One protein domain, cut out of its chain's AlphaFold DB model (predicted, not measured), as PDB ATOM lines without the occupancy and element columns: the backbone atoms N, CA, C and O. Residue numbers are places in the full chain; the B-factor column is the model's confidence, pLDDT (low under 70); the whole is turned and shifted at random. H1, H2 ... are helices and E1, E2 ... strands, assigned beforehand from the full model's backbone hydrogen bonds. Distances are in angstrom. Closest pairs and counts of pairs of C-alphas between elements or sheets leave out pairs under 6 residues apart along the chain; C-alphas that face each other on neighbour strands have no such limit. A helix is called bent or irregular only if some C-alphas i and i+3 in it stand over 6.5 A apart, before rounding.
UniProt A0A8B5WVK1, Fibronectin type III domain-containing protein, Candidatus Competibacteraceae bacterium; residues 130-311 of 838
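AT A GLANCE: This is residues 130 to 311 of the 838 residues of the protein "Fibronectin type III domain-containing protein" of Candidatus Competibacteraceae bacterium (UniProt A0A8B5WVK1). A seven-stranded sheet, E3 E4 E7 E6 E5 E8 E9, curls like part of a barrel and folds back on itself into two leaves that face each other; the short helices H1 and H2 only graze it. Beyond one end of it lies a smaller lobe, where the hairpin E1 and E2 is beside the three-stranded sheet E10 E11 E12, and two long links, residues 157 to 172 and 266 to 280, join the lobes. The printed part has 182 residues, with two named helices and twelve named strands in the order E1 E2 E3 E4 E5 E6 H1 E7 H2 E8 E9 E10 E11 E12; each of the three sheets is antiparallel. It is mostly strand, with 89 residues in named elements, under half, and compact: the radius of gyration of the C-alphas is 17.6 A, and they span 49 by 35 by 30 A.

IN THESE COORDINATES: Find C-alpha 173 at (97.484, 91.441, 117.188), where E3, residues 173 to 177, begins. Its sheet goes on through E4, residues 188 to 194, 19.7 A long; E7, 231 to 236; E6, 210 to 216; E5, 200 to 204; E8, 245 to 253, 26.7 A; and E9, 256 to 265, 25.7 A, which bends by 50 degrees at residue 262. H1 is residues 219 to 225 and H2 residues 239 to 242. E1, 143 to 147, starts at C-alpha 143 (91.153, 82.180, 147.940), and E2 is 152 to 156. Then look at E10, 281 to 285, E11, 293 to 299, 19.1 A, and E12, 304 to 310, which ends at C-alpha 310 (74.464, 77.635, 139.106).

HOW THE PARTS SIT: In the folded sheet, E3 E4 E7 face E5 E8 E9, with E6 as the hinge; the closest C-alphas of edge strands E3 and E9, Leu 175 and Asp 259, are 6.5 A apart. Look for N 190 and O 234, 3.0 A, between E4 and E7, and N 249 and O 261, 2.9 A, in the hairpin E8 and E9. H1 is irregular, C-alphas 220 and 223 being 7.1 A apart; 1 of its 3 O i to N i+4 pairs and 2 of its 4 O i to N i+3 pairs are within hydrogen-bond range, while H2 is too short for an i+4 pair. In the meander E10 E11 E12, each strand the antiparallel neighbour of the one before, N 284 and O 294 are 2.8 A apart, as are N 306 and O 297. Between E1 and E2, N 145 and O 154 are 2.8 A apart. The closest C-alphas of E2 and E12, Phe 153 and Phe 305, are 6.2 A apart; E9 and E12 are apart.

THE WHOLE: The two farthest C-alphas, Gly 139 and Gly 226, are 53.6 A apart. The printed part has no cut, and its long links are E2 to E3 and E9 to E10. Mean pLDDT of the printed part is 81.0; look for values under 70 at, among others, residues 236 to 241, 269 to 273, 275 to 280 and 308 to 311.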
ATOM      1  N   TYR A 130      86.257  84.251 147.281       88.56
ATOM      2  CA  TYR A 130      85.788  83.280 148.261       88.56
ATOM      3  C   TYR A 130      86.964  82.539 148.897       88.56
ATOM      4  O   TYR A 130      87.826  82.028 148.175       88.56
ATOM      5  N   PRO A 131      87.013  82.432 150.235       88.44
ATOM      6  CA  PRO A 131      87.975  81.580 150.917       88.44
ATOM      7  C   PRO A 131      87.524  80.115 150.860       88.44
ATOM      8  O   PRO A 131      86.499  79.748 151.436       88.44
ATOM      9  N   LEU A 132      88.315  79.258 150.216       86.19
ATOM     10  CA  LEU A 132      88.069  77.818 150.152       86.19
ATOM     11  C   LEU A 132      88.709  77.136 151.359       86.19
ATOM     12  O   LEU A 132      89.903  76.845 151.362       86.19
ATOM     13  N   ARG A 133      87.925  76.915 152.416       81.19
ATOM     14  CA  ARG A 133      88.427  76.295 153.649       81.19
ATOM     15  C   ARG A 133      88.842  74.844 153.417       81.19
ATOM     16  O   ARG A 133      88.197  74.113 152.673       81.19
ATOM     17  N   ASP A 134      89.911  74.443 154.090       72.50
ATOM     18  CA  ASP A 134      90.471  73.091 154.107       72.50
ATOM     19  C   ASP A 134      90.872  72.533 152.724       72.50
ATOM     20  O   ASP A 134      90.759  71.330 152.466       72.50
ATOM     21  N   PHE A 135      91.379  73.405 151.840       79.44
ATOM     22  CA  PHE A 135      91.893  73.056 150.507       79.44
ATOM     23  C   PHE A 135      93.360  73.475 150.317       79.44
ATOM     24  O   PHE A 135      93.713  74.579 150.722       79.44
ATOM     25  N   PRO A 136      94.245  72.675 149.690       70.44
ATOM     26  CA  PRO A 136      94.060  71.280 149.268       70.44
ATOM     27  C   PRO A 136      94.076  70.288 150.449       70.44
ATOM     28  O   PRO A 136      93.762  69.114 150.283       70.44
ATOM     29  N   MET A 137      94.421  70.763 151.649       71.00
ATOM     30  CA  MET A 137      94.491  69.988 152.890       71.00
ATOM     31  C   MET A 137      93.829  70.735 154.054       71.00
ATOM     32  O   MET A 137      93.707  71.961 154.029       71.00
ATOM     33  N   ALA A 138      93.451  70.000 155.103       69.88
ATOM     34  CA  ALA A 138      92.872  70.577 156.316       69.88
ATOM     35  C   ALA A 138      93.793  71.641 156.946       69.88
ATOM     36  O   ALA A 138      95.001  71.439 157.072       69.88
ATOM     37  N   GLY A 139      93.217  72.773 157.347       70.12
ATOM     38  CA  GLY A 139      93.921  73.936 157.888       70.12
ATOM     39  C   GLY A 139      94.461  74.916 156.838       70.12
ATOM     40  O   GLY A 139      94.923  75.993 157.214       70.12
ATOM     41  N   SER A 140      94.389  74.590 155.545       76.88
ATOM     42  CA  SER A 140      94.686  75.523 154.452       76.88
ATOM     43  C   SER A 140      93.415  76.254 154.011       76.88
ATOM     44  O   SER A 140      92.320  75.717 154.114       76.88
ATOM     45  N   SER A 141      93.511  77.508 153.576       82.62
ATOM     46  CA  SER A 141      92.341  78.288 153.129       82.62
ATOM     47  C   SER A 141      92.705  79.265 152.007       82.62
ATOM     48  O   SER A 141      92.728  80.480 152.231       82.62
ATOM     49  N   PRO A 142      93.067  78.761 150.812       85.44
ATOM     50  CA  PRO A 142      93.354  79.594 149.658       85.44
ATOM     51  C   PRO A 142      92.086  80.307 149.200       85.44
ATOM     52  O   PRO A 142      90.966  79.873 149.467       85.44
ATOM     53  N   ARG A 143      92.268  81.417 148.491       87.56
ATOM     54  CA  ARG A 143      91.153  82.180 147.940       87.56
ATOM     55  C   ARG A 143      91.010  81.878 146.468       87.56
ATOM     56  O   ARG A 143      92.015  81.759 145.768       87.56
ATOM     57  N   VAL A 144      89.770  81.820 146.009       89.81
ATOM     58  CA  VAL A 144      89.445  81.860 144.587       89.81
ATOM     59  C   VAL A 144      88.736  83.157 144.256       89.81
ATOM     60  O   VAL A 144      87.936  83.655 145.046       89.81
ATOM     61  N   ARG A 145      89.024  83.704 143.081       89.50
ATOM     62  CA  ARG A 145      88.411  84.918 142.554       89.50
ATOM     63  C   ARG A 145      87.890  84.669 141.144       89.50
ATOM     64  O   ARG A 145      88.514  83.949 140.368       89.50
ATOM     65  N   TRP A 146      86.764  85.292 140.808       89.75
ATOM     66  CA  TRP A 146      86.257  85.327 139.439       89.75
ATOM     67  C   TRP A 146      87.257  86.012 138.499       89.75
ATOM     68  O   TRP A 146      87.641  87.163 138.722       89.75
ATOM     69  N   SER A 147      87.647  85.316 137.434       87.62
ATOM     70  CA  SER A 147      88.497  85.846 136.373       87.62
ATOM     71  C   SER A 147      87.690  86.005 135.091       87.62
ATOM     72  O   SER A 147      87.288  85.024 134.469       87.62
ATOM     73  N   GLU A 148      87.461  87.253 134.674       84.19
ATOM     74  CA  GLU A 148      86.760  87.553 133.420       84.19
ATOM     75  C   GLU A 148      87.487  87.020 132.176       84.19
ATOM     76  O   GLU A 148      86.806  86.488 131.300       84.19
ATOM     77  N   PRO A 149      88.830  87.081 132.053       82.69
ATOM     78  CA  PRO A 149      89.511  86.441 130.931       82.69
ATOM     79  C   PRO A 149      89.215  84.940 130.850       82.69
ATOM     80  O   PRO A 149      88.932  84.434 129.767       82.69
ATOM     81  N   HIS A 150      89.210  84.230 131.982       84.38
ATOM     82  CA  HIS A 150      88.956  82.783 132.018       84.38
ATOM     83  C   HIS A 150      87.471  82.419 132.029       84.38
ATOM     84  O   HIS A 150      87.124  81.271 131.759       84.38
ATOM     85  N   GLN A 151      86.589  83.382 132.313       87.50
ATOM     86  CA  GLN A 151      85.164  83.151 132.568       87.50
ATOM     87  C   GLN A 151      84.952  82.038 133.609       87.50
ATOM     88  O   GLN A 151      84.038  81.223 133.496       87.50
ATOM     89  N   ASN A 152      85.855  81.975 134.590       88.88
ATOM     90  CA  ASN A 152      85.916  80.935 135.607       88.88
ATOM     91  C   ASN A 152      86.680  81.445 136.843       88.88
ATOM     92  O   ASN A 152      87.236  82.549 136.837       88.88
ATOM     93  N   PHE A 153      86.707  80.655 137.912       89.31
ATOM     94  CA  PHE A 153      87.437  80.979 139.131       89.31
ATOM     95  C   PHE A 153      88.920  80.601 139.019       89.31
ATOM     96  O   PHE A 153      89.280  79.566 138.465       89.31
ATOM     97  N   VAL A 154      89.789  81.454 139.557       88.56
ATOM     98  CA  VAL A 154      91.238  81.224 139.670       88.56
ATOM     99  C   VAL A 154      91.672  81.429 141.112       88.56
ATOM    100  O   VAL A 154      91.086  82.251 141.822       88.56
ATOM    101  N   PHE A 155      92.702  80.718 141.558       87.69
ATOM    102  CA  PHE A 155      93.318  81.011 142.844       87.69
ATOM    103  C   PHE A 155      93.984  82.381 142.808       87.69
ATOM    104  O   PHE A 155      94.664  82.745 141.851       87.69
ATOM    105  N   ALA A 156      93.793  83.136 143.881       85.06
ATOM    106  CA  ALA A 156      94.359  84.462 144.022       85.06
ATOM    107  C   ALA A 156      94.876  84.673 145.445       85.06
ATOM    108  O   ALA A 156      94.327  84.166 146.425       85.06
ATOM    109  N   ARG A 157      95.932  85.475 145.568       78.00
ATOM    110  CA  ARG A 157      96.387  86.053 146.834       78.00
ATOM    111  C   ARG A 157      96.340  87.568 146.738       78.00
ATOM    112  O   ARG A 157      96.438  88.133 145.652       78.00
ATOM    113  N   ALA A 158      96.225  88.228 147.887       69.81
ATOM    114  CA  ALA A 158      96.356  89.674 147.956       69.81
ATOM    115  C   ALA A 158      97.794  90.074 147.578       69.81
ATOM    116  O   ALA A 158      98.718  89.932 148.377       69.81
ATOM    117  N   VAL A 159      97.978  90.546 146.345       74.94
ATOM    118  CA  VAL A 159      99.256  91.037 145.825       74.94
ATOM    119  C   VAL A 159      99.014  92.266 144.955       74.94
ATOM    120  O   VAL A 159      98.057  92.325 144.184       74.94
ATOM    121  N   THR A 160      99.866  93.279 145.102       76.12
ATOM    122  CA  THR A 160      99.842  94.470 144.248       76.12
ATOM    123  C   THR A 160     100.566  94.163 142.944       76.12
ATOM    124  O   THR A 160     101.751  93.839 142.963       76.12
ATOM    125  N   ILE A 161      99.861  94.268 141.818       79.75
ATOM    126  CA  ILE A 161     100.423  94.038 140.484       79.75
ATOM    127  C   ILE A 161     100.761  95.408 139.871       79.75
ATOM    128  O   ILE A 161      99.841  96.161 139.549       79.75
ATOM    129  N   PRO A 162     102.046  95.775 139.722       81.19
ATOM    130  CA  PRO A 162     102.436  97.036 139.101       81.19
ATOM    131  C   PRO A 162     102.079  97.052 137.611       81.19
ATOM    132  O   PRO A 162     102.108  96.014 136.942       81.19
ATOM    133  N   SER A 163     101.801  98.234 137.065       84.50
ATOM    134  CA  SER A 163     101.610  98.408 135.622       84.50
ATOM    135  C   SER A 163     102.889  98.073 134.855       84.50
ATOM    136  O   SER A 163     103.977  98.520 135.229       84.50
ATOM    137  N   ALA A 164     102.766  97.279 133.792       84.06
ATOM    138  CA  ALA A 164     103.854  97.057 132.853       84.06
ATOM    139  C   ALA A 164     104.060  98.293 131.948       84.06
ATOM    140  O   ALA A 164     103.126  99.073 131.755       84.06
ATOM    141  N   PRO A 165     105.275  98.508 131.408       85.69
ATOM    142  CA  PRO A 165     105.517  99.538 130.402       85.69
ATOM    143  C   PRO A 165     104.646  99.354 129.154       85.69
ATOM    144  O   PRO A 165     104.640  98.265 128.577       85.69
ATOM    145  N   ASP A 166     103.996 100.433 128.712       82.62
ATOM    146  CA  ASP A 166     103.169 100.434 127.504       82.62
ATOM    147  C   ASP A 166     103.993 100.108 126.248       82.62
ATOM    148  O   ASP A 166     105.081 100.654 126.022       82.62
ATOM    149  N   VAL A 167     103.433  99.249 125.399       87.94
ATOM    150  CA  VAL A 167     103.952  98.899 124.070       87.94
ATOM    151  C   VAL A 167     103.061  99.574 123.018       87.94
ATOM    152  O   VAL A 167     101.868  99.755 123.268       87.94
ATOM    153  N   PRO A 168     103.588  99.991 121.849       83.69
ATOM    154  CA  PRO A 168     102.755 100.548 120.786       83.69
ATOM    155  C   PRO A 168     101.599  99.612 120.410       83.69
ATOM    156  O   PRO A 168     101.834  98.453 120.075       83.69
ATOM    157  N   GLU A 169     100.365 100.128 120.426       78.31
ATOM    158  CA  GLU A 169      99.181  99.341 120.070       78.31
ATOM    159  C   GLU A 169      99.312  98.735 118.667       78.31
ATOM    160  O   GLU A 169      99.563  99.437 117.681       78.31
ATOM    161  N   ASN A 170      99.082  97.425 118.569       85.25
ATOM    162  CA  ASN A 170      99.001  96.718 117.301       85.25
ATOM    163  C   ASN A 170      97.541  96.325 117.020       85.25
ATOM    164  O   ASN A 170      97.054  95.353 117.585       85.25
ATOM    165  N   PRO A 171      96.820  97.004 116.113       84.19
ATOM    166  CA  PRO A 171      95.417  96.683 115.840       84.19
ATOM    167  C   PRO A 171      95.221  95.324 115.142       84.19
ATOM    168  O   PRO A 171      94.081  94.898 114.955       84.19
ATOM    169  N   ARG A 172      96.304  94.654 114.720       89.19
ATOM    170  CA  ARG A 172      96.286  93.340 114.057       89.19
ATOM    171  C   ARG A 172      96.795  92.199 114.946       89.19
ATOM    172  O   ARG A 172      96.953  91.088 114.443       89.19
ATOM    173  N   ALA A 173      97.061  92.453 116.226       90.62
ATOM    174  CA  ALA A 173      97.484  91.441 117.188       90.62
ATOM    175  C   ALA A 173      96.951  91.773 118.584       90.62
ATOM    176  O   ALA A 173      96.926  92.935 118.977       90.62
ATOM    177  N   ARG A 174      96.543  90.767 119.357       90.31
ATOM    178  CA  ARG A 174      96.050  90.985 120.721       90.31
ATOM    179  C   ARG A 174      96.351  89.800 121.620       90.31
ATOM    180  O   ARG A 174      96.016  88.670 121.263       90.31
ATOM    181  N   LEU A 175      96.917  90.068 122.797       90.12
ATOM    182  CA  LEU A 175      96.979  89.101 123.886       90.12
ATOM    183  C   LEU A 175      95.660  89.155 124.667       90.12
ATOM    184  O   LEU A 175      95.181  90.220 125.052       90.12
ATOM    185  N   GLU A 176      95.033  88.001 124.861       87.19
ATOM    186  CA  GLU A 176      93.741  87.888 125.548       87.19
ATOM    187  C   GLU A 176      93.879  87.342 126.968       87.19
ATOM    188  O   GLU A 176      93.021  87.603 127.807       87.19
ATOM    189  N   SER A 177      94.926  86.561 127.227       86.81
ATOM    190  CA  SER A 177      95.266  86.048 128.550       86.81
ATOM    191  C   SER A 177      96.746  85.668 128.575       86.81
ATOM    192  O   SER A 177      97.205  85.052 127.604       86.81
ATOM    193  N   PRO A 178      97.486  85.959 129.656       90.12
ATOM    194  CA  PRO A 178      97.138  86.857 130.764       90.12
ATOM    195  C   PRO A 178      96.881  88.297 130.295       90.12
ATOM    196  O   PRO A 178      97.315  88.689 129.213       90.12
ATOM    197  N   THR A 179      96.184  89.096 131.100       88.56
ATOM    198  CA  THR A 179      96.020  90.543 130.869       88.56
ATOM    199  C   THR A 179      96.669  91.326 132.003       88.56
ATOM    200  O   THR A 179      96.951  90.781 133.069       88.56
ATOM    201  N   GLN A 180      96.936  92.618 131.797       87.75
ATOM    202  CA  GLN A 180      97.508  93.458 132.848       87.75
ATOM    203  C   GLN A 180      96.625  93.431 134.109       87.75
ATOM    204  O   GLN A 180      95.463  93.834 134.079       87.75
ATOM    205  N   GLY A 181      97.197  92.980 135.226       85.25
ATOM    206  CA  GLY A 181      96.495  92.827 136.499       85.25
ATOM    207  C   GLY A 181      95.669  91.541 136.635       85.25
ATOM    208  O   GLY A 181      94.932  91.426 137.615       85.25
ATOM    209  N   SER A 182      95.761  90.592 135.693       85.50
ATOM    210  CA  SER A 182      95.077  89.299 135.810       85.50
ATOM    211  C   SER A 182      95.717  88.403 136.872       85.50
ATOM    212  O   SER A 182      96.858  88.599 137.300       85.50
ATOM    213  N   PHE A 183      94.938  87.416 137.310       86.81
ATOM    214  CA  PHE A 183      95.367  86.363 138.219       86.81
ATOM    215  C   PHE A 183      95.347  85.036 137.462       86.81
ATOM    216  O   PHE A 183      94.365  84.727 136.783       86.81
ATOM    217  N   GLU A 184      96.421  84.267 137.593       87.56
ATOM    218  CA  GLU A 184      96.623  82.977 136.942       87.56
ATOM    219  C   GLU A 184      96.888  81.896 138.001       87.56
ATOM    220  O   GLU A 184      97.580  82.123 138.999       87.56
ATOM    221  N   SER A 185      96.340  80.702 137.785       86.44
ATOM    222  CA  SER A 185      96.533  79.544 138.660       86.44
ATOM    223  C   SER A 185      96.243  78.240 137.923       86.44
ATOM    224  O   SER A 185      95.520  78.249 136.926       86.44
ATOM    225  N   GLY A 186      96.723  77.116 138.459       79.25
ATOM    226  CA  GLY A 186      96.470  75.792 137.889       79.25
ATOM    227  C   GLY A 186      97.168  75.602 136.546       79.25
ATOM    228  O   GLY A 186      98.270  76.113 136.341       79.25
ATOM    229  N   ILE A 187      96.524  74.905 135.611       77.25
ATOM    230  CA  ILE A 187      96.990  74.858 134.223       77.25
ATOM    231  C   ILE A 187      96.328  75.994 133.467       77.25
ATOM    232  O   ILE A 187      95.157  75.902 133.099       77.25
ATOM    233  N   GLY A 188      97.074  77.064 133.219       74.56
ATOM    234  CA  GLY A 188      96.528  78.193 132.482       74.56
ATOM    235  C   GLY A 188      97.031  78.275 131.055       74.56
ATOM    236  O   GLY A 188      97.698  77.389 130.509       74.56
ATOM    237  N   LEU A 189      96.611  79.360 130.428       76.75
ATOM    238  CA  LEU A 189      96.590  79.475 128.990       76.75
ATOM    239  C   LEU A 189      97.070  80.860 128.603       76.75
ATOM    240  O   LEU A 189      96.433  81.865 128.922       76.75
ATOM    241  N   ILE A 190      98.173  80.887 127.865       85.75
ATOM    242  CA  ILE A 190      98.561  82.078 127.130       85.75
ATOM    243  C   ILE A 190      97.864  82.008 125.785       85.75
ATOM    244  O   ILE A 190      98.050  81.045 125.042       85.75
ATOM    245  N   ARG A 191      97.049  83.008 125.463       87.38
ATOM    246  CA  ARG A 191      96.288  83.011 124.214       87.38
ATOM    247  C   ARG A 191      96.047  84.401 123.673       87.38
ATOM    248  O   ARG A 191      96.068  85.393 124.400       87.38
ATOM    249  N   GLY A 192      95.732  84.429 122.392       88.19
ATOM    250  CA  GLY A 192      95.345  85.629 121.687       88.19
ATOM    251  C   GLY A 192      95.143  85.349 120.210       88.19
ATOM    252  O   GLY A 192      94.923  84.205 119.793       88.19
ATOM    253  N   TRP A 193      95.221  86.404 119.414       89.62
ATOM    254  CA  TRP A 193      95.157  86.302 117.964       89.62
ATOM    255  C   TRP A 193      96.114  87.279 117.289       89.62
ATOM    256  O   TRP A 193      96.428  88.340 117.828       89.62
ATOM    257  N   VAL A 194      96.576  86.905 116.099       91.75
ATOM    258  CA  VAL A 194      97.409  87.719 115.209       91.75
ATOM    259  C   VAL A 194      96.926  87.494 113.780       91.75
ATOM    260  O   VAL A 194      96.756  86.351 113.374       91.75
ATOM    261  N   CYS A 195      96.687  88.560 113.013       90.94
ATOM    262  CA  CYS A 195      96.140  88.407 111.661       90.94
ATOM    263  C   CYS A 195      97.101  87.735 110.671       90.94
ATOM    264  O   CYS A 195      96.667  87.005 109.797       90.94
ATOM    265  N   GLU A 196      98.397  88.031 110.756       87.62
ATOM    266  CA  GLU A 196      99.427  87.454 109.888       87.62
ATOM    267  C   GLU A 196     100.707  87.312 110.717       87.62
ATOM    268  O   GLU A 196     101.147  88.292 111.321       87.62
ATOM    269  N   ALA A 197     101.281  86.106 110.777       86.19
ATOM    270  CA  ALA A 197     102.533  85.837 111.485       86.19
ATOM    271  C   ALA A 197     103.300  84.672 110.840       86.19
ATOM    272  O   ALA A 197     102.717  83.626 110.550       86.19
ATOM    273  N   GLU A 198     104.621  84.804 110.687       86.12
ATOM    274  CA  GLU A 198     105.503  83.653 110.424       86.12
ATOM    275  C   GLU A 198     105.864  82.933 111.737       86.12
ATOM    276  O   GLU A 198     106.002  81.701 111.802       86.12
ATOM    277  N   ARG A 199     106.010  83.712 112.816       87.06
ATOM    278  CA  ARG A 199     106.274  83.238 114.176       87.06
ATOM    279  C   ARG A 199     105.570  84.109 115.211       87.06
ATOM    280  O   ARG A 199     105.669  85.333 115.189       87.06
ATOM    281  N   VAL A 200     104.937  83.441 116.171       89.75
ATOM    282  CA  VAL A 200     104.461  84.058 117.410       89.75
ATOM    283  C   VAL A 200     105.305  83.516 118.553       89.75
ATOM    284  O   VAL A 200     105.550  82.307 118.640       89.75
ATOM    285  N   GLU A 201     105.789  84.414 119.401       91.38
ATOM    286  CA  GLU A 201     106.676  84.085 120.511       91.38
ATOM    287  C   GLU A 201     106.296  84.836 121.774       91.38
ATOM    288  O   GLU A 201     105.707  85.914 121.731       91.38
ATOM    289  N   ILE A 202     106.683  84.273 122.910       91.50
ATOM    290  CA  ILE A 202     106.500  84.888 124.218       91.50
ATOM    291  C   ILE A 202     107.799  84.838 125.013       91.50
ATOM    292  O   ILE A 202     108.628  83.954 124.811       91.50
ATOM    293  N   SER A 203     107.963  85.764 125.949       91.12
ATOM    294  CA  SER A 203     109.001  85.704 126.977       91.12
ATOM    295  C   SER A 203     108.360  85.970 128.331       91.12
ATOM    296  O   SER A 203     107.694  86.990 128.514       91.12
ATOM    297  N   ILE A 204     108.619  85.086 129.290       89.56
ATOM    298  CA  ILE A 204     108.153  85.211 130.670       89.56
ATOM    299  C   ILE A 204     109.332  85.642 131.546       89.56
ATOM    300  O   ILE A 204     110.405  85.048 131.477       89.56
ATOM    301  N   ASN A 205     109.147  86.681 132.364       88.75
ATOM    302  CA  ASN A 205     110.147  87.232 133.290       88.75
ATOM    303  C   ASN A 205     111.504  87.570 132.636       88.75
ATOM    304  O   ASN A 205     112.546  87.518 133.287       88.75
ATOM    305  N   GLY A 206     111.499  87.912 131.342       86.12
ATOM    306  CA  GLY A 206     112.712  88.193 130.567       86.12
ATOM    307  C   GLY A 206     113.553  86.960 130.218       86.12
ATOM    308  O   GLY A 206     114.739  87.114 129.926       86.12
ATOM    309  N   GLY A 207     112.967  85.760 130.283       86.25
ATOM    310  CA  GLY A 207     113.579  84.518 129.813       86.25
ATOM    311  C   GLY A 207     113.684  84.420 128.287       86.25
ATOM    312  O   GLY A 207     113.409  85.375 127.557       86.25
ATOM    313  N   ASP A 208     114.092  83.245 127.807       87.19
ATOM    314  CA  ASP A 208     114.242  82.979 126.376       87.19
ATOM    315  C   ASP A 208     112.900  83.075 125.632       87.19
ATOM    316  O   ASP A 208     111.835  82.779 126.178       87.19
ATOM    317  N   LEU A 209     112.960  83.485 124.360       87.38
ATOM    318  CA  LEU A 209     111.784  83.526 123.496       87.38
ATOM    319  C   LEU A 209     111.305  82.105 123.203       87.38
ATOM    320  O   LEU A 209     112.010  81.311 122.577       87.38
ATOM    321  N   GLN A 210     110.082  81.807 123.628       85.00
ATOM    322  CA  GLN A 210     109.417  80.540 123.375       85.00
ATOM    323  C   GLN A 210     108.441  80.693 122.213       85.00
ATOM    324  O   GLN A 210     107.547  81.541 122.244       85.00
ATOM    325  N   ARG A 211     108.584  79.839 121.197       84.69
ATOM    326  CA  ARG A 211     107.647  79.773 120.074       84.69
ATOM    327  C   ARG A 211     106.343  79.114 120.506       84.69
ATOM    328  O   ARG A 211     106.362  78.065 121.148       84.69
ATOM    329  N   ILE A 212     105.222  79.703 120.098       83.75
ATOM    330  CA  ILE A 212     103.887  79.170 120.370       83.75
ATOM    331  C   ILE A 212     103.167  78.799 119.078       83.75
ATOM    332  O   ILE A 212     103.429  79.367 118.014       83.75
ATOM    333  N   ALA A 213     102.279  77.812 119.174       81.06
ATOM    334  CA  ALA A 213     101.516  77.347 118.030       81.06
ATOM    335  C   ALA A 213     100.495  78.418 117.599       81.06
ATOM    336  O   ALA A 213      99.808  79.022 118.428       81.06
ATOM    337  N   TYR A 214     100.425  78.649 116.289       83.31
ATOM    338  CA  TYR A 214      99.577  79.633 115.616       83.31
ATOM    339  C   TYR A 214      98.841  78.946 114.462       83.31
ATOM    340  O   TYR A 214      99.388  78.026 113.851       83.31
ATOM    341  N   GLY A 215      97.623  79.397 114.170       77.56
ATOM    342  CA  GLY A 215      96.794  78.854 113.091       77.56
ATOM    343  C   GLY A 215      95.561  78.101 113.587       77.56
ATOM    344  O   GLY A 215      95.174  77.076 113.032       77.56
ATOM    345  N   THR A 216      94.966  78.585 114.673       79.75
ATOM    346  CA  THR A 216      93.671  78.107 115.164       79.75
ATOM    347  C   THR A 216      92.539  78.952 114.575       79.75
ATOM    348  O   THR A 216      92.645  80.181 114.525       79.75
ATOM    349  N   GLU A 217      91.428  78.314 114.193       78.88
ATOM    350  CA  GLU A 217      90.256  79.011 113.654       78.88
ATOM    351  C   GLU A 217      89.569  79.927 114.692       78.88
ATOM    352  O   GLU A 217      89.204  79.524 115.796       78.88
ATOM    353  N   ARG A 218      89.367  81.194 114.319       77.44
ATOM    354  CA  ARG A 218      88.805  82.295 115.111       77.44
ATOM    355  C   ARG A 218      87.845  83.115 114.255       77.44
ATOM    356  O   ARG A 218      88.200  84.159 113.703       77.44
ATOM    357  N   LEU A 219      86.604  82.641 114.145       75.75
ATOM    358  CA  LEU A 219      85.559  83.283 113.330       75.75
ATOM    359  C   LEU A 219      85.266  84.734 113.745       75.75
ATOM    360  O   LEU A 219      84.890  85.555 112.912       75.75
ATOM    361  N   ASP A 220      85.473  85.065 115.018       74.19
ATOM    362  CA  ASP A 220      85.321  86.414 115.564       74.19
ATOM    363  C   ASP A 220      86.352  87.414 115.013       74.19
ATOM    364  O   ASP A 220      86.087  88.614 114.973       74.19
ATOM    365  N   THR A 221      87.496  86.932 114.517       82.50
ATOM    366  CA  THR A 221      88.575  87.781 113.981       82.50
ATOM    367  C   THR A 221      88.436  88.080 112.489       82.50
ATOM    368  O   THR A 221      89.114  88.975 111.987       82.50
ATOM    369  N   VAL A 222      87.519  87.414 111.776       82.75
ATOM    370  CA  VAL A 222      87.377  87.524 110.309       82.75
ATOM    371  C   VAL A 222      87.136  88.963 109.857       82.75
ATOM    372  O   VAL A 222      87.696  89.401 108.854       82.75
ATOM    373  N   ALA A 223      86.354  89.731 110.619       84.19
ATOM    374  CA  ALA A 223      86.083  91.132 110.307       84.19
ATOM    375  C   ALA A 223      87.330  92.035 110.394       84.19
ATOM    376  O   ALA A 223      87.365  93.084 109.756       84.19
ATOM    377  N   VAL A 224      88.337  91.636 111.178       88.38
ATOM    378  CA  VAL A 224      89.576  92.393 111.413       88.38
ATOM    379  C   VAL A 224      90.712  91.882 110.525       88.38
ATOM    380  O   VAL A 224      91.434  92.675 109.925       88.38
ATOM    381  N   CYS A 225      90.864  90.563 110.428       87.19
ATOM    382  CA  CYS A 225      92.009  89.920 109.792       87.19
ATOM    383  C   CYS A 225      91.759  89.489 108.344       87.19
ATOM    384  O   CYS A 225      92.716  89.359 107.590       87.19
ATOM    385  N   GLY A 226      90.497  89.335 107.930       86.81
ATOM    386  CA  GLY A 226      90.123  88.896 106.582       86.81
ATOM    387  C   GLY A 226      90.006  87.376 106.413       86.81
ATOM    388  O   GLY A 226      89.453  86.927 105.412       86.81
ATOM    389  N   ASP A 227      90.445  86.595 107.399       85.81
ATOM    390  CA  ASP A 227      90.273  85.143 107.479       85.81
ATOM    391  C   ASP A 227      90.061  84.694 108.939       85.81
ATOM    392  O   ASP A 227      89.957  85.525 109.842       85.81
ATOM    393  N   ALA A 228      89.934  83.386 109.170       80.94
ATOM    394  CA  ALA A 228      89.740  82.825 110.504       80.94
ATOM    395  C   ALA A 228      91.017  82.214 111.106       80.94
ATOM    396  O   ALA A 228      90.988  81.840 112.268       80.94
ATOM    397  N   ASN A 229      92.133  82.092 110.388       83.38
ATOM    398  CA  ASN A 229      93.286  81.286 110.805       83.38
ATOM    399  C   ASN A 229      94.262  82.045 111.725       83.38
ATOM    400  O   ASN A 229      95.471  82.041 111.510       83.38
ATOM    401  N   ASN A 230      93.731  82.726 112.740       86.56
ATOM    402  CA  ASN A 230      94.445  83.805 113.429       86.56
ATOM    403  C   ASN A 230      94.726  83.537 114.904       86.56
ATOM    404  O   ASN A 230      95.386  84.343 115.557       86.56
ATOM    405  N   GLY A 231      94.222  82.440 115.466       85.38
ATOM    406  CA  GLY A 231      94.406  82.122 116.877       85.38
ATOM    407  C   GLY A 231      95.800  81.580 117.181       85.38
ATOM    408  O   GLY A 231      96.327  80.754 116.432       85.38
ATOM    409  N   PHE A 232      96.354  81.988 118.321       86.19
ATOM    410  CA  PHE A 232      97.488  81.321 118.958       86.19
ATOM    411  C   PHE A 232      97.133  80.910 120.387       86.19
ATOM    412  O   PHE A 232      96.300  81.536 121.052       86.19
ATOM    413  N   GLY A 233      97.784  79.858 120.874       79.44
ATOM    414  CA  GLY A 233      97.565  79.350 122.220       79.44
ATOM    415  C   GLY A 233      98.738  78.515 122.714       79.44
ATOM    416  O   GLY A 233      99.319  77.733 121.963       79.44
ATOM    417  N   LEU A 234      99.070  78.670 123.990       78.31
ATOM    418  CA  LEU A 234     100.041  77.850 124.696       78.31
ATOM    419  C   LEU A 234      99.460  77.422 126.042       78.31
ATOM    420  O   LEU A 234      99.167  78.250 126.905       78.31
ATOM    421  N   THR A 235      99.358  76.110 126.231       72.00
ATOM    422  CA  THR A 235      99.155  75.510 127.548       72.00
ATOM    423  C   THR A 235     100.391  75.696 128.392       72.00
ATOM    424  O   THR A 235     101.470  75.227 128.022       72.00
ATOM    425  N   ILE A 236     100.217  76.294 129.560       69.75
ATOM    426  CA  ILE A 236     101.262  76.370 130.560       69.75
ATOM    427  C   ILE A 236     100.846  75.518 131.750       69.75
ATOM    428  O   ILE A 236      99.990  75.892 132.543       69.75
ATOM    429  N   ASN A 237     101.513  74.370 131.876       61.91
ATOM    430  CA  ASN A 237     101.540  73.583 133.110       61.91
ATOM    431  C   ASN A 237     102.513  74.195 134.149       61.91
ATOM    432  O   ASN A 237     102.591  73.753 135.285       61.91
ATOM    433  N   TYR A 238     103.289  75.208 133.739       59.69
ATOM    434  CA  TYR A 238     104.428  75.775 134.466       59.69
ATOM    435  C   TYR A 238     104.092  76.949 135.398       59.69
ATOM    436  O   TYR A 238     105.024  77.539 135.940       59.69
ATOM    437  N   TRP A 239     102.821  77.318 135.624       67.44
ATOM    438  CA  TRP A 239     102.522  78.381 136.601       67.44
ATOM    439  C   TRP A 239     103.076  78.019 137.984       67.44
ATOM    440  O   TRP A 239     103.677  78.857 138.648       67.44
ATOM    441  N   GLU A 240     103.003  76.743 138.361       64.00
ATOM    442  CA  GLU A 240     103.600  76.253 139.605       64.00
ATOM    443  C   GLU A 240     105.134  76.337 139.633       64.00
ATOM    444  O   GLU A 240     105.717  76.543 140.694       64.00
ATOM    445  N   GLU A 241     105.805  76.241 138.480       66.12
ATOM    446  CA  GLU A 241     107.265  76.376 138.399       66.12
ATOM    447  C   GLU A 241     107.739  77.835 138.403       66.12
ATOM    448  O   GLU A 241     108.855  78.104 138.852       66.12
ATOM    449  N   LEU A 242     106.907  78.781 137.945       74.62
ATOM    450  CA  LEU A 242     107.195  80.213 138.087       74.62
ATOM    451  C   LEU A 242     107.181  80.654 139.557       74.62
ATOM    452  O   LEU A 242     107.911  81.579 139.922       74.62
ATOM    453  N   GLY A 243     106.406  79.954 140.390       75.69
ATOM    454  CA  GLY A 243     106.245  80.225 141.812       75.69
ATOM    455  C   GLY A 243     105.182  81.282 142.110       75.69
ATOM    456  O   GLY A 243     104.598  81.888 141.219       75.69
ATOM    457  N   ASP A 244     104.911  81.488 143.398       82.50
ATOM    458  CA  ASP A 244     103.979  82.521 143.850       82.50
ATOM    459  C   ASP A 244     104.562  83.922 143.628       82.50
ATOM    460  O   ASP A 244     105.651  84.227 144.126       82.50
ATOM    461  N   GLY A 245     103.810  84.816 142.984       85.44
ATOM    462  CA  GLY A 245     104.214  86.216 142.872       85.44
ATOM    463  C   GLY A 245     103.707  86.939 141.634       85.44
ATOM    464  O   GLY A 245     102.837  86.466 140.907       85.44
ATOM    465  N   VAL A 246     104.247  88.138 141.423       89.12
ATOM    466  CA  VAL A 246     104.020  88.917 140.204       89.12
ATOM    467  C   VAL A 246     105.012  88.464 139.142       89.12
ATOM    468  O   VAL A 246     106.220  88.447 139.384       89.12
ATOM    469  N   HIS A 247     104.498  88.182 137.953       90.81
ATOM    470  CA  HIS A 247     105.274  87.817 136.779       90.81
ATOM    471  C   HIS A 247     104.973  88.758 135.620       90.81
ATOM    472  O   HIS A 247     103.929  89.407 135.570       90.81
ATOM    473  N   ASN A 248     105.916  88.819 134.687       93.69
ATOM    474  CA  ASN A 248     105.819  89.615 133.476       93.69
ATOM    475  C   ASN A 248     105.772  88.698 132.253       93.69
ATOM    476  O   ASN A 248     106.545  87.741 132.171       93.69
ATOM    477  N   LEU A 249     104.897  89.000 131.297       93.44
ATOM    478  CA  LEU A 249     104.830  88.322 130.009       93.44
ATOM    479  C   LEU A 249     104.864  89.346 128.886       93.44
ATOM    480  O   LEU A 249     104.099  90.308 128.877       93.44
ATOM    481  N   ARG A 250     105.748  89.090 127.924       94.00
ATOM    482  CA  ARG A 250     105.926  89.884 126.708       94.00
ATOM    483  C   ARG A 250     105.623  89.016 125.501       94.00
ATOM    484  O   ARG A 250     106.123  87.891 125.433       94.00
ATOM    485  N   ALA A 251     104.823  89.523 124.572       93.50
ATOM    486  CA  ALA A 251     104.395  88.802 123.380       93.50
ATOM    487  C   ALA A 251     104.947  89.461 122.110       93.50
ATOM    488  O   ALA A 251     104.944  90.686 121.971       93.50
ATOM    489  N   PHE A 252     105.419  88.633 121.178       93.00
ATOM    490  CA  PHE A 252     106.112  89.046 119.962       93.00
ATOM    491  C   PHE A 252     105.488  88.394 118.726       93.00
ATOM    492  O   PHE A 252     105.183  87.201 118.721       93.00
ATOM    493  N   VAL A 253     105.361  89.175 117.656       93.06
ATOM    494  CA  VAL A 253     105.034  88.714 116.302       93.06
ATOM    495  C   VAL A 253     106.197  89.075 115.388       93.06
ATOM    496  O   VAL A 253     106.592  90.237 115.319       93.06
ATOM    497  N   ASP A 254     106.795  88.078 114.734       91.69
ATOM    498  CA  ASP A 254     107.906  88.265 113.787       91.69
ATOM    499  C   ASP A 254     109.060  89.138 114.336       91.69
ATOM    500  O   ASP A 254     109.708  89.904 113.623       91.69
ATOM    501  N   GLY A 255     109.324  89.016 115.644       89.25
ATOM    502  CA  GLY A 255     110.360  89.762 116.367       89.25
ATOM    503  C   GLY A 255     109.951  91.155 116.864       89.25
ATOM    504  O   GLY A 255     110.761  91.822 117.509       89.25
ATOM    505  N   VAL A 256     108.718  91.598 116.607       90.62
ATOM    506  CA  VAL A 256     108.158  92.864 117.102       90.62
ATOM    507  C   VAL A 256     107.272  92.600 118.314       90.62
ATOM    508  O   VAL A 256     106.332  91.812 118.243       90.62
ATOM    509  N   GLU A 257     107.565  93.268 119.428       93.12
ATOM    510  CA  GLU A 257     106.735  93.214 120.635       93.12
ATOM    511  C   GLU A 257     105.390  93.904 120.383       93.12
ATOM    512  O   GLU A 257     105.363  95.029 119.880       93.12
ATOM    513  N   PHE A 258     104.290  93.234 120.723       93.12
ATOM    514  CA  PHE A 258     102.936  93.779 120.569       93.12
ATOM    515  C   PHE A 258     102.150  93.836 121.880       93.12
ATOM    516  O   PHE A 258     101.126  94.513 121.921       93.12
ATOM    517  N   ASP A 259     102.608  93.151 122.931       92.62
ATOM    518  CA  ASP A 259     101.964  93.192 124.243       92.62
ATOM    519  C   ASP A 259     102.968  92.940 125.377       92.62
ATOM    520  O   ASP A 259     103.947  92.206 125.202       92.62
ATOM    521  N   ASN A 260     102.711  93.548 126.534       93.94
ATOM    522  CA  ASN A 260     103.542  93.476 127.732       93.94
ATOM    523  C   ASN A 260     102.663  93.638 128.974       93.94
ATOM    524  O   ASN A 260     102.145  94.720 129.242       93.94
ATOM    525  N   VAL A 261     102.516  92.565 129.747       92.50
ATOM    526  CA  VAL A 261     101.578  92.516 130.870       92.50
ATOM    527  C   VAL A 261     102.243  91.980 132.127       92.50
ATOM    528  O   VAL A 261     103.029  91.032 132.087       92.50
ATOM    529  N   ASN A 262     101.884  92.566 133.266       91.81
ATOM    530  CA  ASN A 262     102.148  91.975 134.572       91.81
ATOM    531  C   ASN A 262     100.887  91.286 135.090       91.81
ATOM    532  O   ASN A 262      99.797  91.859 135.044       91.81
ATOM    533  N   PHE A 263     101.051  90.087 135.630       89.19
ATOM    534  CA  PHE A 263      99.980  89.265 136.187       89.19
ATOM    535  C   PHE A 263     100.481  88.575 137.459       89.19
ATOM    536  O   PHE A 263     101.688  88.478 137.694       89.19
ATOM    537  N   ALA A 264      99.562  88.130 138.308       88.25
ATOM    538  CA  ALA A 264      99.899  87.403 139.525       88.25
ATOM    539  C   ALA A 264      99.665  85.907 139.339       88.25
ATOM    540  O   ALA A 264      98.589  85.501 138.907       88.25
ATOM    541  N   VAL A 265     100.638  85.095 139.735       87.88
ATOM    542  CA  VAL A 265     100.481  83.646 139.838       87.88
ATOM    543  C   VAL A 265     100.261  83.274 141.293       87.88
ATOM    544  O   VAL A 265     100.987  83.718 142.186       87.88
ATOM    545  N   THR A 266      99.237  82.456 141.529       84.50
ATOM    546  CA  THR A 266      99.026  81.790 142.813       84.50
ATOM    547  C   THR A 266      99.108  80.286 142.623       84.50
ATOM    548  O   THR A 266      98.299  79.680 141.923       84.50
ATOM    549  N   THR A 267     100.077  79.690 143.298       78.56
ATOM    550  CA  THR A 267     100.271  78.252 143.428       78.56
ATOM    551  C   THR A 267      99.637  77.762 144.729       78.56
ATOM    552  O   THR A 267      99.448  78.509 145.702       78.56
ATOM    553  N   LEU A 268      99.316  76.472 144.760       70.12
ATOM    554  CA  LEU A 268      98.764  75.816 145.944       70.12
ATOM    555  C   LEU A 268      99.844  75.431 146.971       70.12
ATOM    556  O   LEU A 268      99.509  74.918 148.037       70.12
ATOM    557  N   GLY A 269     101.118  75.752 146.697       60.12
ATOM    558  CA  GLY A 269     102.222  75.662 147.657       60.12
ATOM    559  C   GLY A 269     102.567  74.241 148.110       60.12
ATOM    560  O   GLY A 269     103.161  74.074 149.176       60.12
ATOM    561  N   THR A 270     102.175  73.223 147.346       62.59
ATOM    562  CA  THR A 270     102.474  71.815 147.624       62.59
ATOM    563  C   THR A 270     103.839  71.413 147.064       62.59
ATOM    564  O   THR A 270     104.299  71.965 146.070       62.59
ATOM    565  N   GLU A 271     104.510  70.439 147.694       57.34
ATOM    566  CA  GLU A 271     105.753  69.860 147.145       57.34
ATOM    567  C   GLU A 271     105.497  69.088 145.833       57.34
ATOM    568  O   GLU A 271     106.398  68.928 145.008       57.34
ATOM    569  N   GLU A 272     104.261  68.622 145.633       60.22
ATOM    570  CA  GLU A 272     103.792  67.987 144.403       60.22
ATOM    571  C   GLU A 272     103.382  69.047 143.371       60.22
ATOM    572  O   GLU A 272     102.563  69.911 143.676       60.22
ATOM    573  N   LYS A 273     103.942  68.938 142.155       63.12
ATOM    574  CA  LYS A 273     103.744  69.848 141.005       63.12
ATOM    575  C   LYS A 273     102.453  69.606 140.196       63.12
ATOM    576  O   LYS A 273     102.261  70.173 139.126       63.12
ATOM    577  N   PHE A 274     101.673  68.606 140.595       71.94
ATOM    578  CA  PHE A 274     100.418  68.231 139.952       71.94
ATOM    579  C   PHE A 274      99.608  67.414 140.950       71.94
ATOM    580  O   PHE A 274      99.972  66.282 141.281       71.94
ATOM    581  N   LEU A 275      98.525  67.992 141.455       68.88
ATOM    582  CA  LEU A 275      97.709  67.368 142.484       68.88
ATOM    583  C   LEU A 275      96.840  66.277 141.867       68.88
ATOM    584  O   LEU A 275      96.105  66.532 140.913       68.88
ATOM    585  N   THR A 276      96.896  65.070 142.430       65.62
ATOM    586  CA  THR A 276      96.082  63.930 141.986       65.62
ATOM    587  C   THR A 276      95.189  63.399 143.101       65.62
ATOM    588  O   THR A 276      95.503  63.537 144.282       65.62
ATOM    589  N   GLY A 277      94.055  62.799 142.738       55.38
ATOM    590  CA  GLY A 277      93.136  62.160 143.683       55.38
ATOM    591  C   GLY A 277      92.377  63.135 144.588       55.38
ATOM    592  O   GLY A 277      91.790  62.712 145.584       55.38
ATOM    593  N   LEU A 278      92.382  64.432 144.264       59.19
ATOM    594  CA  LEU A 278      91.570  65.430 144.950       59.19
ATOM    595  C   LEU A 278      90.167  65.467 144.335       59.19
ATOM    596  O   LEU A 278      90.023  65.568 143.124       59.19
ATOM    597  N   SER A 279      89.139  65.451 145.182       59.25
ATOM    598  CA  SER A 279      87.757  65.762 144.804       59.25
ATOM    599  C   SER A 279      87.150  66.665 145.877       59.25
ATOM    600  O   SER A 279      87.098  66.316 147.065       59.25
ATOM    601  N   ARG A 280      86.768  67.881 145.472       65.44
ATOM    602  CA  ARG A 280      86.201  68.925 146.337       65.44
ATOM    603  C   ARG A 280      85.191  69.767 145.568       65.44
ATOM    604  O   ARG A 280      85.391  70.051 144.388       65.44
ATOM    605  N   LYS A 281      84.142  70.196 146.269       70.50
ATOM    606  CA  LYS A 281      83.117  71.121 145.779       70.50
ATOM    607  C   LYS A 281      82.903  72.238 146.786       70.50
ATOM    608  O   LYS A 281      83.024  71.994 147.982       70.50
ATOM    609  N   TYR A 282      82.557  73.422 146.297       72.88
ATOM    610  CA  TYR A 282      82.187  74.566 147.125       72.88
ATOM    611  C   TYR A 282      80.953  75.256 146.564       72.88
ATOM    612  O   TYR A 282      80.827  75.428 145.353       72.88
ATOM    613  N   SER A 283      80.067  75.678 147.461       80.00
ATOM    614  CA  SER A 283      78.894  76.487 147.146       80.00
ATOM    615  C   SER A 283      79.233  77.957 147.378       80.00
ATOM    616  O   SER A 283      79.568  78.343 148.495       80.00
ATOM    617  N   LEU A 284      79.199  78.774 146.328       84.50
ATOM    618  CA  LEU A 284      79.531  80.197 146.359       84.50
ATOM    619  C   LEU A 284      78.232  81.006 146.349       84.50
ATOM    620  O   LEU A 284      77.478  80.957 145.374       84.50
ATOM    621  N   GLY A 285      77.946  81.716 147.439       81.12
ATOM    622  CA  GLY A 285      76.741  82.535 147.573       81.12
ATOM    623  C   GLY A 285      76.842  83.874 146.841       81.12
ATOM    624  O   GLY A 285      77.935  84.349 146.537       81.12
ATOM    625  N   ASP A 286      75.687  84.486 146.581       81.25
ATOM    626  CA  ASP A 286      75.517  85.812 145.971       81.25
ATOM    627  C   ASP A 286      76.271  86.034 144.646       81.25
ATOM    628  O   ASP A 286      76.646  87.159 144.308       81.25
ATOM    629  N   PHE A 287      76.471  84.969 143.864       84.12
ATOM    630  CA  PHE A 287      77.183  85.028 142.591       84.12
ATOM    631  C   PHE A 287      76.485  84.212 141.506       84.12
ATOM    632  O   PHE A 287      76.082  83.070 141.758       84.12
ATOM    633  N   PRO A 288      76.338  84.769 140.287       77.69
ATOM    634  CA  PRO A 288      76.855  86.045 139.774       77.69
ATOM    635  C   PRO A 288      76.103  87.298 140.257       77.69
ATOM    636  O   PRO A 288      76.557  88.411 140.002       77.69
ATOM    637  N   SER A 289      74.972  87.147 140.951       78.00
ATOM    638  CA  SER A 289      74.264  88.264 141.584       78.00
ATOM    639  C   SER A 289      73.642  87.866 142.925       78.00
ATOM    640  O   SER A 289      73.504  86.681 143.228       78.00
ATOM    641  N   ALA A 290      73.266  88.861 143.733       75.88
ATOM    642  CA  ALA A 290      72.705  88.648 145.066       75.88
ATOM    643  C   ALA A 290      71.499  87.688 145.046       75.88
ATOM    644  O   ALA A 290      70.571  87.848 144.248       75.88
ATOM    645  N   GLY A 291      71.507  86.703 145.945       66.25
ATOM    646  CA  GLY A 291      70.501  85.643 146.026       66.25
ATOM    647  C   GLY A 291      70.686  84.490 145.032       66.25
ATOM    648  O   GLY A 291      69.833  83.604 144.994       66.25
ATOM    649  N   GLN A 292      71.758  84.482 144.235       67.81
ATOM    650  CA  GLN A 292      72.138  83.350 143.386       67.81
ATOM    651  C   GLN A 292      73.307  82.575 143.991       67.81
ATOM    652  O   GLN A 292      74.150  83.147 144.674       67.81
ATOM    653  N   THR A 293      73.367  81.280 143.709       73.06
ATOM    654  CA  THR A 293      74.411  80.380 144.193       73.06
ATOM    655  C   THR A 293      75.089  79.697 143.014       73.06
ATOM    656  O   THR A 293      74.419  79.215 142.096       73.06
ATOM    657  N   THR A 294      76.416  79.629 143.050       77.75
ATOM    658  CA  THR A 294      77.244  78.939 142.056       77.75
ATOM    659  C   THR A 294      78.066  77.853 142.739       77.75
ATOM    660  O   THR A 294      78.834  78.137 143.647       77.75
ATOM    661  N   GLU A 295      77.914  76.604 142.312       74.75
ATOM    662  CA  GLU A 295      78.735  75.488 142.773       74.75
ATOM    663  C   GLU A 295      79.969  75.360 141.884       74.75
ATOM    664  O   GLU A 295      79.858  75.313 140.655       74.75
ATOM    665  N   VAL A 296      81.138  75.259 142.505       79.25
ATOM    666  CA  VAL A 296      82.401  74.981 141.824       79.25
ATOM    667  C   VAL A 296      82.953  73.627 142.254       79.25
ATOM    668  O   VAL A 296      82.870  73.263 143.425       79.25
ATOM    669  N   ARG A 297      83.542  72.885 141.313       73.38
ATOM    670  CA  ARG A 297      84.186  71.578 141.509       73.38
ATOM    671  C   ARG A 297      85.668  71.664 141.165       73.38
ATOM    672  O   ARG A 297      86.020  72.259 140.155       73.38
ATOM    673  N   TRP A 298      86.520  71.022 141.958       75.38
ATOM    674  CA  TRP A 298      87.917  70.807 141.598       75.38
ATOM    675  C   TRP A 298      88.011  69.939 140.340       75.38
ATOM    676  O   TRP A 298      87.477  68.833 140.320       75.38
ATOM    677  N   SER A 299      88.710  70.424 139.318       75.88
ATOM    678  CA  SER A 299      89.068  69.645 138.141       75.88
ATOM    679  C   SER A 299      90.567  69.379 138.155       75.88
ATOM    680  O   SER A 299      91.385  70.288 137.991       75.88
ATOM    681  N   GLN A 300      90.926  68.109 138.335       72.38
ATOM    682  CA  GLN A 300      92.315  67.667 138.333       72.38
ATOM    683  C   GLN A 300      93.007  67.921 136.981       72.38
ATOM    684  O   GLN A 300      94.125  68.435 136.998       72.38
ATOM    685  N   PRO A 301      92.396  67.659 135.807       72.44
ATOM    686  CA  PRO A 301      93.012  68.034 134.539       72.44
ATOM    687  C   PRO A 301      93.266  69.537 134.431       72.44
ATOM    688  O   PRO A 301      94.289  69.930 133.885       72.44
ATOM    689  N   HIS A 302      92.409  70.393 134.986       77.44
ATOM    690  CA  HIS A 302      92.613  71.847 134.932       77.44
ATOM    691  C   HIS A 302      93.499  72.391 136.066       77.44
ATOM    692  O   HIS A 302      93.914  73.548 136.007       77.44
ATOM    693  N   GLN A 303      93.805  71.575 137.085       79.81
ATOM    694  CA  GLN A 303      94.414  71.993 138.360       79.81
ATOM    695  C   GLN A 303      93.737  73.249 138.940       79.81
ATOM    696  O   GLN A 303      94.380  74.133 139.509       79.81
ATOM    697  N   ASN A 304      92.424  73.363 138.732       83.69
ATOM    698  CA  ASN A 304      91.639  74.531 139.100       83.69
ATOM    699  C   ASN A 304      90.160  74.153 139.281       83.69
ATOM    700  O   ASN A 304      89.734  73.049 138.939       83.69
ATOM    701  N   PHE A 305      89.370  75.071 139.830       82.25
ATOM    702  CA  PHE A 305      87.935  74.901 139.984       82.25
ATOM    703  C   PHE A 305      87.182  75.231 138.685       82.25
ATOM    704  O   PHE A 305      87.459  76.228 138.023       82.25
ATOM    705  N   VAL A 306      86.208  74.392 138.333       78.38
ATOM    706  CA  VAL A 306      85.238  74.609 137.251       78.38
ATOM    707  C   VAL A 306      83.849  74.834 137.828       78.38
ATOM    708  O   VAL A 306      83.503  74.265 138.865       78.38
ATOM    709  N   VAL A 307      83.034  75.652 137.169       78.06
ATOM    710  CA  VAL A 307      81.627  75.828 137.538       78.06
ATOM    711  C   VAL A 307      80.886  74.530 137.235       78.06
ATOM    712  O   VAL A 307      80.870  74.058 136.104       78.06
ATOM    713  N   ALA A 308      80.286  73.940 138.265       66.00
ATOM    714  CA  ALA A 308      79.595  72.659 138.192       66.00
ATOM    715  C   ALA A 308      78.072  72.808 138.197       66.00
ATOM    716  O   ALA A 308      77.380  72.002 137.577       66.00
ATOM    717  N   ARG A 309      77.540  73.830 138.881       62.03
ATOM    718  CA  ARG A 309      76.111  74.187 138.888       62.03
ATOM    719  C   ARG A 309      75.944  75.680 139.154       62.03
ATOM    720  O   ARG A 309      76.786  76.299 139.794       62.03
ATOM    721  N   THR A 310      74.835  76.268 138.717       55.75
ATOM    722  CA  THR A 310      74.464  77.635 139.106       55.75
ATOM    723  C   THR A 310      72.948  77.794 139.155       55.75
ATOM    724  O   THR A 310      72.225  77.148 138.399       55.75
ATOM    725  N   THR A 311      72.454  78.657 140.042       55.03
ATOM    726  CA  THR A 311      71.042  79.071 140.069       55.03
ATOM    727  C   THR A 311      70.764  80.269 139.154       55.03
ATOM    728  O   THR A 311      69.621  80.715 139.058       55.03
TER     729      THR A 311